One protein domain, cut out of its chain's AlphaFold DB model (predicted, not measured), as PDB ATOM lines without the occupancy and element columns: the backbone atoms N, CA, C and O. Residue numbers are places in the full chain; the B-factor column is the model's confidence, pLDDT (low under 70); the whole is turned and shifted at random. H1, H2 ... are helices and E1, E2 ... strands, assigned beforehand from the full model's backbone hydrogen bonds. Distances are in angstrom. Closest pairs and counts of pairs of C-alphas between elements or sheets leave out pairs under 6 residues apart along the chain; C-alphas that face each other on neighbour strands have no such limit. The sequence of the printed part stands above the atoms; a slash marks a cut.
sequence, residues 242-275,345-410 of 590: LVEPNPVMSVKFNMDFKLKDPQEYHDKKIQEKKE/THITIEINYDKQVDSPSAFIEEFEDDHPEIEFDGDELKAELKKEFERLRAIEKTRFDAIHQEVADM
ATOM      1  N   LEU A 242     184.081 194.067  99.767       90.38
ATOM      2  CA  LEU A 242     183.287 193.209 100.636       90.38
ATOM      3  C   LEU A 242     181.917 193.001  99.971       90.38
ATOM      4  O   LEU A 242     180.988 193.783 100.172       90.38
ATOM      5  N   VAL A 243     181.835 191.987  99.106       90.62
ATOM      6  CA  VAL A 243     180.640 191.682  98.292       90.62
ATOM      7  C   VAL A 243     179.568 190.938  99.096       90.62
ATOM      8  O   VAL A 243     178.379 191.132  98.855       90.62
ATOM      9  N   GLU A 244     179.979 190.126 100.069       91.62
ATOM     10  CA  GLU A 244     179.100 189.339 100.939       91.62
ATOM     11  C   GLU A 244     179.596 189.350 102.403       91.62
ATOM     12  O   GLU A 244     180.777 189.636 102.640       91.62
ATOM     13  N   PRO A 245     178.725 189.080 103.400       89.69
ATOM     14  CA  PRO A 245     179.136 188.916 104.797       89.69
ATOM     15  C   PRO A 245     180.076 187.718 104.974       89.69
ATOM     16  O   PRO A 245     179.979 186.735 104.239       89.69
ATOM     17  N   ASN A 246     180.947 187.755 105.988       87.88
ATOM     18  CA  ASN A 246     181.883 186.656 106.235       87.88
ATOM     19  C   ASN A 246     181.136 185.332 106.530       87.88
ATOM     20  O   ASN A 246     180.172 185.326 107.305       87.88
ATOM     21  N   PRO A 247     181.570 184.190 105.963       90.56
ATOM     22  CA  PRO A 247     180.911 182.910 106.189       90.56
ATOM     23  C   PRO A 247     181.123 182.425 107.628       90.56
ATOM     24  O   PRO A 247     182.250 182.232 108.083       90.56
ATOM     25  N   VAL A 248     180.025 182.176 108.347       91.81
ATOM     26  CA  VAL A 248     180.070 181.608 109.702       91.81
ATOM     27  C   VAL A 248     180.355 180.103 109.627       91.81
ATOM     28  O   VAL A 248     179.456 179.288 109.363       91.81
ATOM     29  N   MET A 249     181.626 179.754 109.840       92.56
ATOM     30  CA  MET A 249     182.132 178.377 109.801       92.56
ATOM     31  C   MET A 249     181.865 177.634 111.110       92.56
ATOM     32  O   MET A 249     181.245 176.571 111.061       92.56
ATOM     33  N   SER A 250     182.197 178.240 112.253       93.25
ATOM     34  CA  SER A 250     182.021 177.670 113.593       93.25
ATOM     35  C   SER A 250     180.978 178.380 114.460       93.25
ATOM     36  O   SER A 250     180.592 179.522 114.196       93.25
ATOM     37  N   VAL A 251     180.511 177.672 115.488       94.44
ATOM     38  CA  VAL A 251     179.649 178.156 116.578       94.44
ATOM     39  C   VAL A 251     180.188 177.672 117.914       94.44
ATOM     40  O   VAL A 251     180.726 176.569 118.012       94.44
ATOM     41  N   LYS A 252     180.005 178.497 118.948       94.81
ATOM     42  CA  LYS A 252     180.358 178.161 120.322       94.81
ATOM     43  C   LYS A 252     179.302 178.695 121.287       94.81
ATOM     44  O   LYS A 252     179.040 179.898 121.292       94.81
ATOM     45  N   PHE A 253     178.695 177.813 122.076       95.38
ATOM     46  CA  PHE A 253     177.598 178.131 122.993       95.38
ATOM     47  C   PHE A 253     177.525 177.118 124.141       95.38
ATOM     48  O   PHE A 253     178.093 176.037 124.056       95.38
ATOM     49  N   ASN A 254     176.802 177.462 125.205       96.06
ATOM     50  CA  ASN A 254     176.525 176.547 126.310       96.06
ATOM     51  C   ASN A 254     175.107 175.988 126.173       96.06
ATOM     52  O   ASN A 254     174.187 176.745 125.857       96.06
ATOM     53  N   MET A 255     174.931 174.697 126.446       95.38
ATOM     54  CA  MET A 255     173.638 174.011 126.435       95.38
ATOM     55  C   MET A 255     173.465 173.198 127.723       95.38
ATOM     56  O   MET A 255     174.411 172.562 128.188       95.38
ATOM     57  N   ASP A 256     172.270 173.255 128.311       95.00
ATOM     58  CA  ASP A 256     171.929 172.534 129.540       95.00
ATOM     59  C   ASP A 256     171.246 171.205 129.199       95.00
ATOM     60  O   ASP A 256     170.142 171.189 128.655       95.00
ATOM     61  N   PHE A 257     171.879 170.093 129.564       94.38
ATOM     62  CA  PHE A 257     171.348 168.739 129.395       94.38
ATOM     63  C   PHE A 257     170.910 168.166 130.742       94.38
ATOM     64  O   PHE A 257     171.469 168.520 131.781       94.38
ATOM     65  N   LYS A 258     169.931 167.260 130.758       93.50
ATOM     66  CA  LYS A 258     169.557 166.518 131.977       93.50
ATOM     67  C   LYS A 258     170.509 165.350 132.198       93.50
ATOM     68  O   LYS A 258     171.043 164.806 131.239       93.50
ATOM     69  N   LEU A 259     170.675 164.926 133.446       92.88
ATOM     70  CA  LEU A 259     171.401 163.702 133.794       92.88
ATOM     71  C   LEU A 259     170.431 162.509 133.853       92.88
ATOM     72  O   LEU A 259     169.378 162.627 134.481       92.88
ATOM     73  N   LYS A 260     170.803 161.372 133.247       91.25
ATOM     74  CA  LYS A 260     170.035 160.106 133.256       91.25
ATOM     75  C   LYS A 260     169.809 159.593 134.682       91.25
ATOM     76  O   LYS A 260     168.678 159.306 135.063       91.25
ATOM     77  N   ASP A 261     170.881 159.532 135.471       90.75
ATOM     78  CA  ASP A 261     170.821 159.387 136.926       90.75
ATOM     79  C   ASP A 261     171.652 160.513 137.573       90.75
ATOM     80  O   ASP A 261     172.889 160.484 137.546       90.75
ATOM     81  N   PRO A 262     170.996 161.544 138.137       89.31
ATOM     82  CA  PRO A 262     171.686 162.614 138.841       89.31
ATOM     83  C   PRO A 262     172.485 162.129 140.059       89.31
ATOM     84  O   PRO A 262     173.539 162.689 140.346       89.31
ATOM     85  N   GLN A 263     172.001 161.121 140.790       85.44
ATOM     86  CA  GLN A 263     172.630 160.650 142.025       85.44
ATOM     87  C   GLN A 263     173.918 159.881 141.717       85.44
ATOM     88  O   GLN A 263     174.958 160.205 142.290       85.44
ATOM     89  N   GLU A 264     173.882 158.947 140.759       87.38
ATOM     90  CA  GLU A 264     175.078 158.223 140.303       87.38
ATOM     91  C   GLU A 264     176.150 159.195 139.785       87.38
ATOM     92  O   GLU A 264     177.329 159.054 140.115       87.38
ATOM     93  N   TYR A 265     175.748 160.233 139.040       87.69
ATOM     94  CA  TYR A 265     176.669 161.265 138.565       87.69
ATOM     95  C   TYR A 265     177.372 162.006 139.717       87.69
ATOM     96  O   TYR A 265     178.598 162.152 139.688       87.69
ATOM     97  N   HIS A 266     176.644 162.456 140.750       85.56
ATOM     98  CA  HIS A 266     177.276 163.145 141.890       85.56
ATOM     99  C   HIS A 266     178.143 162.204 142.725       85.56
ATOM    100  O   HIS A 266     179.258 162.587 143.077       85.56
ATOM    101  N   ASP A 267     177.707 160.969 142.976       87.56
ATOM    102  CA  ASP A 267     178.498 159.983 143.724       87.56
ATOM    103  C   ASP A 267     179.801 159.624 142.984       87.56
ATOM    104  O   ASP A 267     180.879 159.600 143.590       87.56
ATOM    105  N   LYS A 268     179.746 159.469 141.653       87.44
ATOM    106  CA  LYS A 268     180.929 159.316 140.790       87.44
ATOM    107  C   LYS A 268     181.858 160.529 140.888       87.44
ATOM    108  O   LYS A 268     183.057 160.356 141.103       87.44
ATOM    109  N   LYS A 269     181.336 161.759 140.802       85.69
ATOM    110  CA  LYS A 269     182.150 162.989 140.915       85.69
ATOM    111  C   LYS A 269     182.749 163.185 142.311       85.69
ATOM    112  O   LYS A 269     183.860 163.707 142.423       85.69
ATOM    113  N   ILE A 270     182.078 162.735 143.371       87.19
ATOM    114  CA  ILE A 270     182.619 162.713 144.739       87.19
ATOM    115  C   ILE A 270     183.787 161.720 144.839       87.19
ATOM    116  O   ILE A 270     184.825 162.062 145.413       87.19
ATOM    117  N   GLN A 271     183.661 160.528 144.251       87.75
ATOM    118  CA  GLN A 271     184.736 159.534 144.227       87.75
ATOM    119  C   GLN A 271     185.934 160.003 143.377       87.75
ATOM    120  O   GLN A 271     187.059 159.957 143.869       87.75
ATOM    121  N   GLU A 272     185.717 160.569 142.182       88.00
ATOM    122  CA  GLU A 272     186.776 161.193 141.362       88.00
ATOM    123  C   GLU A 272     187.526 162.300 142.142       88.00
ATOM    124  O   GLU A 272     188.758 162.323 142.181       88.00
ATOM    125  N   LYS A 273     186.796 163.196 142.831       87.00
ATOM    126  CA  LYS A 273     187.359 164.280 143.671       87.00
ATOM    127  C   LYS A 273     188.201 163.730 144.830       87.00
ATOM    128  O   LYS A 273     189.215 164.329 145.193       87.00
ATOM    129  N   LYS A 274     187.805 162.588 145.401       89.69
ATOM    130  CA  LYS A 274     188.511 161.895 146.490       89.69
ATOM    131  C   LYS A 274     189.781 161.191 146.002       89.69
ATOM    132  O   LYS A 274     190.828 161.364 146.620       89.69
ATOM    133  N   GLU A 275     189.714 160.459 144.892       90.31
ATOM    134  CA  GLU A 275     190.876 159.793 144.282       90.31
ATOM    135  C   GLU A 275     191.929 160.810 143.823       90.31
ATOM    136  O   GLU A 275     193.120 160.635 144.089       90.31
ATOM    137  N   THR A 345     170.185 168.274 138.737       89.31
ATOM    138  CA  THR A 345     169.541 167.393 137.747       89.31
ATOM    139  C   THR A 345     169.961 167.685 136.307       89.31
ATOM    140  O   THR A 345     169.619 166.920 135.410       89.31
ATOM    141  N   HIS A 346     170.678 168.791 136.087       92.06
ATOM    142  CA  HIS A 346     171.160 169.235 134.784       92.06
ATOM    143  C   HIS A 346     172.661 169.552 134.840       92.06
ATOM    144  O   HIS A 346     173.181 169.951 135.889       92.06
ATOM    145  N   ILE A 347     173.328 169.413 133.697       92.25
ATOM    146  CA  ILE A 347     174.723 169.770 133.446       92.25
ATOM    147  C   ILE A 347     174.802 170.727 132.250       92.25
ATOM    148  O   ILE A 347     174.237 170.464 131.191       92.25
ATOM    149  N   THR A 348     175.515 171.839 132.421       94.69
ATOM    150  CA  THR A 348     175.835 172.769 131.333       94.69
ATOM    151  C   THR A 348     177.091 172.283 130.615       94.69
ATOM    152  O   THR A 348     178.140 172.163 131.252       94.69
ATOM    153  N   ILE A 349     177.010 172.040 129.308       94.31
ATOM    154  CA  ILE A 349     178.144 171.627 128.468       94.31
ATOM    155  C   ILE A 349     178.442 172.731 127.443       94.31
ATOM    156  O   ILE A 349     177.531 173.351 126.891       94.31
ATOM    157  N   GLU A 350     179.729 173.004 127.219       96.12
ATOM    158  CA  GLU A 350     180.205 173.986 126.242       96.12
ATOM    159  C   GLU A 350     180.341 173.321 124.863       96.12
ATOM    160  O   GLU A 350     181.297 172.595 124.597       96.12
ATOM    161  N   ILE A 351     179.380 173.576 123.975       95.94
ATOM    162  CA  ILE A 351     179.381 173.093 122.594       95.94
ATOM    163  C   ILE A 351     180.315 173.968 121.757       95.94
ATOM    164  O   ILE A 351     180.182 175.196 121.738       95.94
ATOM    165  N   ASN A 352     181.224 173.344 121.013       95.69
ATOM    166  CA  ASN A 352     182.108 174.000 120.052       95.69
ATOM    167  C   ASN A 352     182.165 173.159 118.771       95.69
ATOM    168  O   ASN A 352     182.659 172.039 118.815       95.69
ATOM    169  N   TYR A 353     181.661 173.698 117.659       95.62
ATOM    170  CA  TYR A 353     181.505 172.979 116.387       95.62
ATOM    171  C   TYR A 353     181.975 173.851 115.212       95.62
ATOM    172  O   TYR A 353     181.518 174.992 115.077       95.62
ATOM    173  N   ASP A 354     182.841 173.330 114.339       94.50
ATOM    174  CA  ASP A 354     183.375 173.992 113.141       94.50
ATOM    175  C   ASP A 354     183.158 173.164 111.865       94.50
ATOM    176  O   ASP A 354     183.727 172.091 111.684       94.50
ATOM    177  N   LYS A 355     182.427 173.725 110.892       93.62
ATOM    178  CA  LYS A 355     182.180 173.096 109.579       93.62
ATOM    179  C   LYS A 355     183.435 172.795 108.745       93.62
ATOM    180  O   LYS A 355     183.303 172.168 107.694       93.62
ATOM    181  N   GLN A 356     184.616 173.292 109.115       89.44
ATOM    182  CA  GLN A 356     185.878 172.928 108.456       89.44
ATOM    183  C   GLN A 356     186.434 171.575 108.917       89.44
ATOM    184  O   GLN A 356     187.238 170.986 108.194       89.44
ATOM    185  N   VAL A 357     186.013 171.097 110.090       91.81
ATOM    186  CA  VAL A 357     186.493 169.861 110.727       91.81
ATOM    187  C   VAL A 357     185.346 168.857 110.887       91.81
ATOM    188  O   VAL A 357     185.500 167.684 110.554       91.81
ATOM    189  N   ASP A 358     184.171 169.340 111.291       93.81
ATOM    190  CA  ASP A 358     183.126 168.528 111.902       93.81
ATOM    191  C   ASP A 358     181.953 168.256 110.943       93.81
ATOM    192  O   ASP A 358     181.262 169.164 110.458       93.81
ATOM    193  N   SER A 359     181.643 166.978 110.718       93.81
ATOM    194  CA  SER A 359     180.370 166.574 110.106       93.81
ATOM    195  C   SER A 359     179.255 166.648 111.156       93.81
ATOM    196  O   SER A 359     179.456 166.113 112.243       93.81
ATOM    197  N   PRO A 360     178.064 167.216 110.867       91.38
ATOM    198  CA  PRO A 360     176.976 167.268 111.843       91.38
ATOM    199  C   PRO A 360     176.575 165.898 112.402       91.38
ATOM    200  O   PRO A 360     176.202 165.826 113.560       91.38
ATOM    201  N   SER A 361     176.654 164.824 111.605       92.56
ATOM    202  CA  SER A 361     176.378 163.463 112.090       92.56
ATOM    203  C   SER A 361     177.486 162.949 113.005       92.56
ATOM    204  O   SER A 361     177.193 162.566 114.128       92.56
ATOM    205  N   ALA A 362     178.750 163.023 112.567       93.94
ATOM    206  CA  ALA A 362     179.881 162.541 113.362       93.94
ATOM    207  C   ALA A 362     179.992 163.287 114.698       93.94
ATOM    208  O   ALA A 362     180.145 162.655 115.726       93.94
ATOM    209  N   PHE A 363     179.802 164.611 114.700       95.38
ATOM    210  CA  PHE A 363     179.810 165.412 115.923       95.38
ATOM    211  C   PHE A 363     178.687 165.033 116.902       95.38
ATOM    212  O   PHE A 363     178.887 165.079 118.106       95.38
ATOM    213  N   ILE A 364     177.502 164.668 116.402       95.44
ATOM    214  CA  ILE A 364     176.376 164.223 117.242       95.44
ATOM    215  C   ILE A 364     176.637 162.818 117.802       95.44
ATOM    216  O   ILE A 364     176.334 162.574 118.964       95.44
ATOM    217  N   GLU A 365     177.212 161.925 116.994       94.56
ATOM    218  CA  GLU A 365     177.592 160.562 117.390       94.56
ATOM    219  C   GLU A 365     178.735 160.584 118.429       94.56
ATOM    220  O   GLU A 365     178.602 160.003 119.502       94.56
ATOM    221  N   GLU A 366     179.811 161.336 118.172       95.38
ATOM    222  CA  GLU A 366     180.950 161.520 119.085       95.38
ATOM    223  C   GLU A 366     180.531 162.203 120.402       95.38
ATOM    224  O   GLU A 366     180.994 161.810 121.470       95.38
ATOM    225  N   PHE A 367     179.606 163.172 120.363       95.38
ATOM    226  CA  PHE A 367     179.094 163.838 121.568       95.38
ATOM    227  C   PHE A 367     178.194 162.932 122.431       95.38
ATOM    228  O   PHE A 367     178.155 163.110 123.649       95.38
ATOM    229  N   GLU A 368     177.482 161.962 121.844       94.44
ATOM    230  CA  GLU A 368     176.724 160.963 122.616       94.44
ATOM    231  C   GLU A 368     177.661 159.965 123.318       94.44
ATOM    232  O   GLU A 368     177.449 159.650 124.493       94.44
ATOM    233  N   ASP A 369     178.723 159.525 122.630       94.56
ATOM    234  CA  ASP A 369     179.745 158.616 123.171       94.56
ATOM    235  C   ASP A 369     180.607 159.273 124.276       94.56
ATOM    236  O   ASP A 369     180.924 158.612 125.270       94.56
ATOM    237  N   ASP A 370     180.954 160.563 124.151       94.06
ATOM    238  CA  ASP A 370     181.738 161.312 125.156       94.06
ATOM    239  C   ASP A 370     180.915 161.732 126.397       94.06
ATOM    240  O   ASP A 370     181.492 161.984 127.463       94.06
ATOM    241  N   HIS A 371     179.578 161.786 126.304       92.31
ATOM    242  CA  HIS A 371     178.683 162.201 127.398       92.31
ATOM    243  C   HIS A 371     177.601 161.159 127.759       92.31
ATOM    244  O   HIS A 371     176.405 161.475 127.804       92.31
ATOM    245  N   PRO A 372     177.975 159.913 128.108       91.94
ATOM    246  CA  PRO A 372     177.021 158.837 128.364       91.94
ATOM    247  C   PRO A 372     176.090 159.097 129.562       91.94
ATOM    248  O   PRO A 372     175.031 158.469 129.638       91.94
ATOM    249  N   GLU A 373     176.423 160.014 130.478       90.50
ATOM    250  CA  GLU A 373     175.593 160.393 131.631       90.50
ATOM    251  C   GLU A 373     174.343 161.236 131.308       90.50
ATOM    252  O   GLU A 373     173.436 161.292 132.145       90.50
ATOM    253  N   ILE A 374     174.251 161.890 130.142       93.25
ATOM    254  CA  ILE A 374     173.156 162.840 129.854       93.25
ATOM    255  C   ILE A 374     171.951 162.185 129.168       93.25
ATOM    256  O   ILE A 374     172.105 161.251 128.382       93.25
ATOM    257  N   GLU A 375     170.739 162.691 129.406       91.44
ATOM    258  CA  GLU A 375     169.604 162.448 128.507       91.44
ATOM    259  C   GLU A 375     169.868 163.216 127.203       91.44
ATOM    260  O   GLU A 375     169.725 164.439 127.162       91.44
ATOM    261  N   PHE A 376     170.314 162.511 126.162       93.62
ATOM    262  CA  PHE A 376     170.703 163.119 124.892       93.62
ATOM    263  C   PHE A 376     169.562 163.102 123.870       93.62
ATOM    264  O   PHE A 376     168.918 162.074 123.660       93.62
ATOM    265  N   ASP A 377     169.356 164.237 123.200       92.81
ATOM    266  CA  ASP A 377     168.564 164.347 121.975       92.81
ATOM    267  C   ASP A 377     169.438 165.001 120.891       92.81
ATOM    268  O   ASP A 377     169.712 166.207 120.899       92.81
ATOM    269  N   GLY A 378     169.901 164.175 119.949       92.62
ATOM    270  CA  GLY A 378     170.736 164.623 118.840       92.62
ATOM    271  C   GLY A 378     170.014 165.549 117.857       92.62
ATOM    272  O   GLY A 378     170.666 166.382 117.227       92.62
ATOM    273  N   ASP A 379     168.684 165.469 117.724       94.19
ATOM    274  CA  ASP A 379     167.917 166.416 116.905       94.19
ATOM    275  C   ASP A 379     167.702 167.754 117.650       94.19
ATOM    276  O   ASP A 379     167.674 168.798 116.991       94.19
ATOM    277  N   GLU A 380     167.660 167.775 118.991       94.94
ATOM    278  CA  GLU A 380     167.693 169.018 119.786       94.94
ATOM    279  C   GLU A 380     169.044 169.743 119.646       94.94
ATOM    280  O   GLU A 380     169.068 170.914 119.250       94.94
ATOM    281  N   LEU A 381     170.174 169.053 119.858       94.88
ATOM    282  CA  LEU A 381     171.515 169.643 119.685       94.88
ATOM    283  C   LEU A 381     171.706 170.202 118.263       94.88
ATOM    284  O   LEU A 381     172.217 171.305 118.068       94.88
ATOM    285  N   LYS A 382     171.239 169.477 117.247       95.56
ATOM    286  CA  LYS A 382     171.256 169.871 115.827       95.56
ATOM    287  C   LYS A 382     170.350 171.062 115.517       95.56
ATOM    288  O   LYS A 382     170.704 171.895 114.674       95.56
ATOM    289  N   ALA A 383     169.198 171.166 116.177       95.88
ATOM    290  CA  ALA A 383     168.327 172.330 116.085       95.88
ATOM    291  C   ALA A 383     168.990 173.568 116.707       95.88
ATOM    292  O   ALA A 383     168.960 174.639 116.093       95.88
ATOM    293  N   GLU A 384     169.652 173.420 117.857       95.62
ATOM    294  CA  GLU A 384     170.354 174.521 118.523       95.62
ATOM    295  C   GLU A 384     171.613 174.953 117.752       95.62
ATOM    296  O   GLU A 384     171.774 176.141 117.476       95.62
ATOM    297  N   LEU A 385     172.425 174.009 117.254       96.12
ATOM    298  CA  LEU A 385     173.533 174.265 116.318       96.12
ATOM    299  C   LEU A 385     173.074 175.104 115.113       96.12
ATOM    300  O   LEU A 385     173.716 176.091 114.738       96.12
ATOM    301  N   LYS A 386     171.939 174.740 114.501       96.00
ATOM    302  CA  LYS A 386     171.355 175.488 113.378       96.00
ATOM    303  C   LYS A 386     170.923 176.898 113.803       96.00
ATOM    304  O   LYS A 386     171.243 177.859 113.098       96.00
ATOM    305  N   LYS A 387     170.214 177.022 114.927       96.75
ATOM    306  CA  LYS A 387     169.729 178.289 115.502       96.75
ATOM    307  C   LYS A 387     170.879 179.241 115.829       96.75
ATOM    308  O   LYS A 387     170.802 180.423 115.493       96.75
ATOM    309  N   GLU A 388     171.976 178.731 116.375       95.56
ATOM    310  CA  GLU A 388     173.169 179.517 116.686       95.56
ATOM    311  C   GLU A 388     173.918 179.956 115.413       95.56
ATOM    312  O   GLU A 388     174.310 181.121 115.295       95.56
ATOM    313  N   PHE A 389     174.006 179.105 114.380       95.81
ATOM    314  CA  PHE A 389     174.504 179.541 113.067       95.81
ATOM    315  C   PHE A 389     173.630 180.627 112.433       95.81
ATOM    316  O   PHE A 389     174.160 181.550 111.813       95.81
ATOM    317  N   GLU A 390     172.305 180.538 112.552       96.56
ATOM    318  CA  GLU A 390     171.384 181.569 112.063       96.56
ATOM    319  C   GLU A 390     171.533 182.880 112.854       96.56
ATOM    320  O   GLU A 390     171.595 183.949 112.239       96.56
ATOM    321  N   ARG A 391     171.727 182.812 114.180       95.44
ATOM    322  CA  ARG A 391     172.024 183.970 115.042       95.44
ATOM    323  C   ARG A 391     173.324 184.668 114.637       95.44
ATOM    324  O   ARG A 391     173.320 185.879 114.412       95.44
ATOM    325  N   LEU A 392     174.427 183.928 114.506       93.69
ATOM    326  CA  LEU A 392     175.720 184.502 114.116       93.69
ATOM    327  C   LEU A 392     175.695 185.065 112.687       93.69
ATOM    328  O   LEU A 392     176.235 186.146 112.458       93.69
ATOM    329  N   ARG A 393     175.019 184.400 111.739       94.75
ATOM    330  CA  ARG A 393     174.820 184.922 110.370       94.75
ATOM    331  C   ARG A 393     174.025 186.225 110.360       94.75
ATOM    332  O   ARG A 393     174.360 187.122 109.594       94.75
ATOM    333  N   ALA A 394     172.989 186.342 111.194       95.19
ATOM    334  CA  ALA A 394     172.213 187.573 111.313       95.19
ATOM    335  C   ALA A 394     173.080 188.727 111.844       95.19
ATOM    336  O   ALA A 394     173.085 189.801 111.248       95.19
ATOM    337  N   ILE A 395     173.873 188.484 112.895       92.44
ATOM    338  CA  ILE A 395     174.812 189.472 113.450       92.44
ATOM    339  C   ILE A 395     175.851 189.891 112.401       92.44
ATOM    340  O   ILE A 395     176.086 191.084 112.217       92.44
ATOM    341  N   GLU A 396     176.455 188.938 111.691       91.44
ATOM    342  CA  GLU A 396     177.490 189.236 110.695       91.44
ATOM    343  C   GLU A 396     176.927 189.961 109.467       91.44
ATOM    344  O   GLU A 396     177.559 190.887 108.958       91.44
ATOM    345  N   LYS A 397     175.689 189.649 109.057       94.25
ATOM    346  CA  LYS A 397     174.966 190.460 108.074       94.25
ATOM    347  C   LYS A 397     174.740 191.886 108.586       94.25
ATOM    348  O   LYS A 397     175.038 192.829 107.864       94.25
ATOM    349  N   THR A 398     174.275 192.073 109.823       94.38
ATOM    350  CA  THR A 398     174.093 193.420 110.397       94.38
ATOM    351  C   THR A 398     175.408 194.206 110.449       94.38
ATOM    352  O   THR A 398     175.392 195.412 110.210       94.38
ATOM    353  N   ARG A 399     176.556 193.554 110.690       91.00
ATOM    354  CA  ARG A 399     177.877 194.204 110.577       91.00
ATOM    355  C   ARG A 399     178.213 194.591 109.142       91.00
ATOM    356  O   ARG A 399     178.622 195.723 108.919       91.00
ATOM    357  N   PHE A 400     178.032 193.683 108.186       93.31
ATOM    358  CA  PHE A 400     178.241 193.949 106.761       93.31
ATOM    359  C   PHE A 400     177.406 195.149 106.286       93.31
ATOM    360  O   PHE A 400     177.958 196.103 105.736       93.31
ATOM    361  N   ASP A 401     176.103 195.142 106.584       95.38
ATOM    362  CA  ASP A 401     175.173 196.224 106.252       95.38
ATOM    363  C   ASP A 401     175.630 197.551 106.902       95.38
ATOM    364  O   ASP A 401     175.686 198.587 106.237       95.38
ATOM    365  N   ALA A 402     176.056 197.526 108.174       94.62
ATOM    366  CA  ALA A 402     176.558 198.704 108.888       94.62
ATOM    367  C   ALA A 402     177.907 199.236 108.362       94.62
ATOM    368  O   ALA A 402     178.131 200.446 108.387       94.62
ATOM    369  N   ILE A 403     178.803 198.375 107.865       93.81
ATOM    370  CA  ILE A 403     180.085 198.787 107.263       93.81
ATOM    371  C   ILE A 403     179.849 199.518 105.934       93.81
ATOM    372  O   ILE A 403     180.495 200.535 105.669       93.81
ATOM    373  N   HIS A 404     178.901 199.043 105.120       95.75
ATOM    374  CA  HIS A 404     178.472 199.752 103.911       95.75
ATOM    375  C   HIS A 404     177.742 201.059 104.251       95.75
ATOM    376  O   HIS A 404     177.999 202.077 103.607       95.75
ATOM    377  N   GLN A 405     176.917 201.081 105.306       96.62
ATOM    378  CA  GLN A 405     176.250 202.303 105.770       96.62
ATOM    379  C   GLN A 405     177.246 203.360 106.293       96.62
ATOM    380  O   GLN A 405     177.123 204.522 105.918       96.62
ATOM    381  N   GLU A 406     178.295 202.980 107.043       95.12
ATOM    382  CA  GLU A 406     179.354 203.912 107.499       95.12
ATOM    383  C   GLU A 406     180.073 204.598 106.315       95.12
ATOM    384  O   GLU A 406     180.582 205.706 106.468       95.12
ATOM    385  N   VAL A 407     180.088 203.981 105.124       96.25
ATOM    386  CA  VAL A 407     180.604 204.578 103.874       96.25
ATOM    387  C   VAL A 407     179.534 205.360 103.098       96.25
ATOM    388  O   VAL A 407     179.861 206.343 102.427       96.25
ATOM    389  N   ALA A 408     178.262 204.966 103.179       96.06
ATOM    390  CA  ALA A 408     177.152 205.698 102.574       96.06
ATOM    391  C   ALA A 408     176.923 207.061 103.254       96.06
ATOM    392  O   ALA A 408     176.762 208.060 102.549       96.06
ATOM    393  N   ASP A 409     176.998 207.095 104.589       97.19
ATOM    394  CA  ASP A 409     176.770 208.266 105.453       97.19
ATOM    395  C   ASP A 409     177.923 209.291 105.441       97.19
ATOM    396  O   ASP A 409     177.805 210.378 106.012       97.19
ATOM    397  N   MET A 410     179.049 208.978 104.790       96.25
ATOM    398  CA  MET A 410     180.150 209.928 104.602       96.25
ATOM    399  C   MET A 410     179.709 211.145 103.786       96.25
ATOM    400  O   MET A 410     178.968 211.020 102.806       96.25
TER     401      MET A 410
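This is residues 242 to 275 and 345 to 410 of the 590 residues of an uncharacterized protein of Cavenderia fasciculata (strain SH3) (UniProt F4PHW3). A long, slender model: a two-stranded antiparallel ribbon, E1 and E2, runs along its middle, and the long helix H3 packs by its residues 381 to 392 mainly on E1 and then runs on well past the ribbon. The short helix H2 packs on the first residues of H3, and at the opposite end of the model from the last turns of H3, residues 267 to 275 of H1 stick out sideways. The printed part has 100 residues, with three named helices and two named strands in the order E1, H1, E2, H2, H3; the class is mixed, helices and strands. The whole is only just extended, close to loose, with a radius of gyration of the C-alphas of 19.1 A, and its outline is a rod spanning 64 by 26 by 23 A.

Start at E1, residues 250 to 259, and look for its antiparallel neighbour E2, residues 346 to 354, at 156 degrees between their directions. N 251 and O 353 are 2.9 A apart and N 349 and O 255 are 2.9 A apart, both within hydrogen-bond range. E1 bends by 53 degrees at residue 253. Residues 258 to 259 of E1 also make a short antiparallel pairing with residues 374 to 375. For H1, residues 262 to 275, the closest C-alphas to E1 are those of Tyr 265 and Leu 259, 7.5 A apart; H1 touches no helix. H2, residues 360 to 370, touches H3, residues 378 to 408, which meets it with residues 378 to 382 alone; the closest C-alphas are those of Ile 364 and Gly 378, 5.9 A apart. Their lines stand at a steep tilt of 53 degrees, opposite ways. The closest C-alphas of E1 and H3 are those of Val 251 and Phe 389, 6.4 A apart. E2 and H3 are only just apart, 8.1 A at the closest. Every O i to N i+4 pair is within hydrogen-bond range in H1 and H2, and 26 of 27 are in H3.

Find C-alpha 250 at (182.021, 177.670, 113.593); from there E1 runs 26.8 A to C-alpha 259. H1 then runs 20.1 A from Pro 262 to Glu 275. After the cut, E2 runs 25.3 A from His 346 to Asp 354, and H2 runs 15.3 A from Pro 360, with C-alpha at (176.976, 167.268, 111.843), to Asp 370. H3 runs 44.6 A from Gly 378 to C-alpha 408 at (177.152, 205.698, 102.574).

The C-alphas of Glu 275 and Met 410, the two farthest apart, are 64.8 A apart. Residues 276 to 344 are not printed, and C-alphas 275 and 345 are 23.6 A apart across this cut. Of the links that are printed whole, E1 to H1 and E2 to H2 are tight, and H2 to H3 is short. The mean pLDDT of the printed part is 93.0, and no printed residue is under 70.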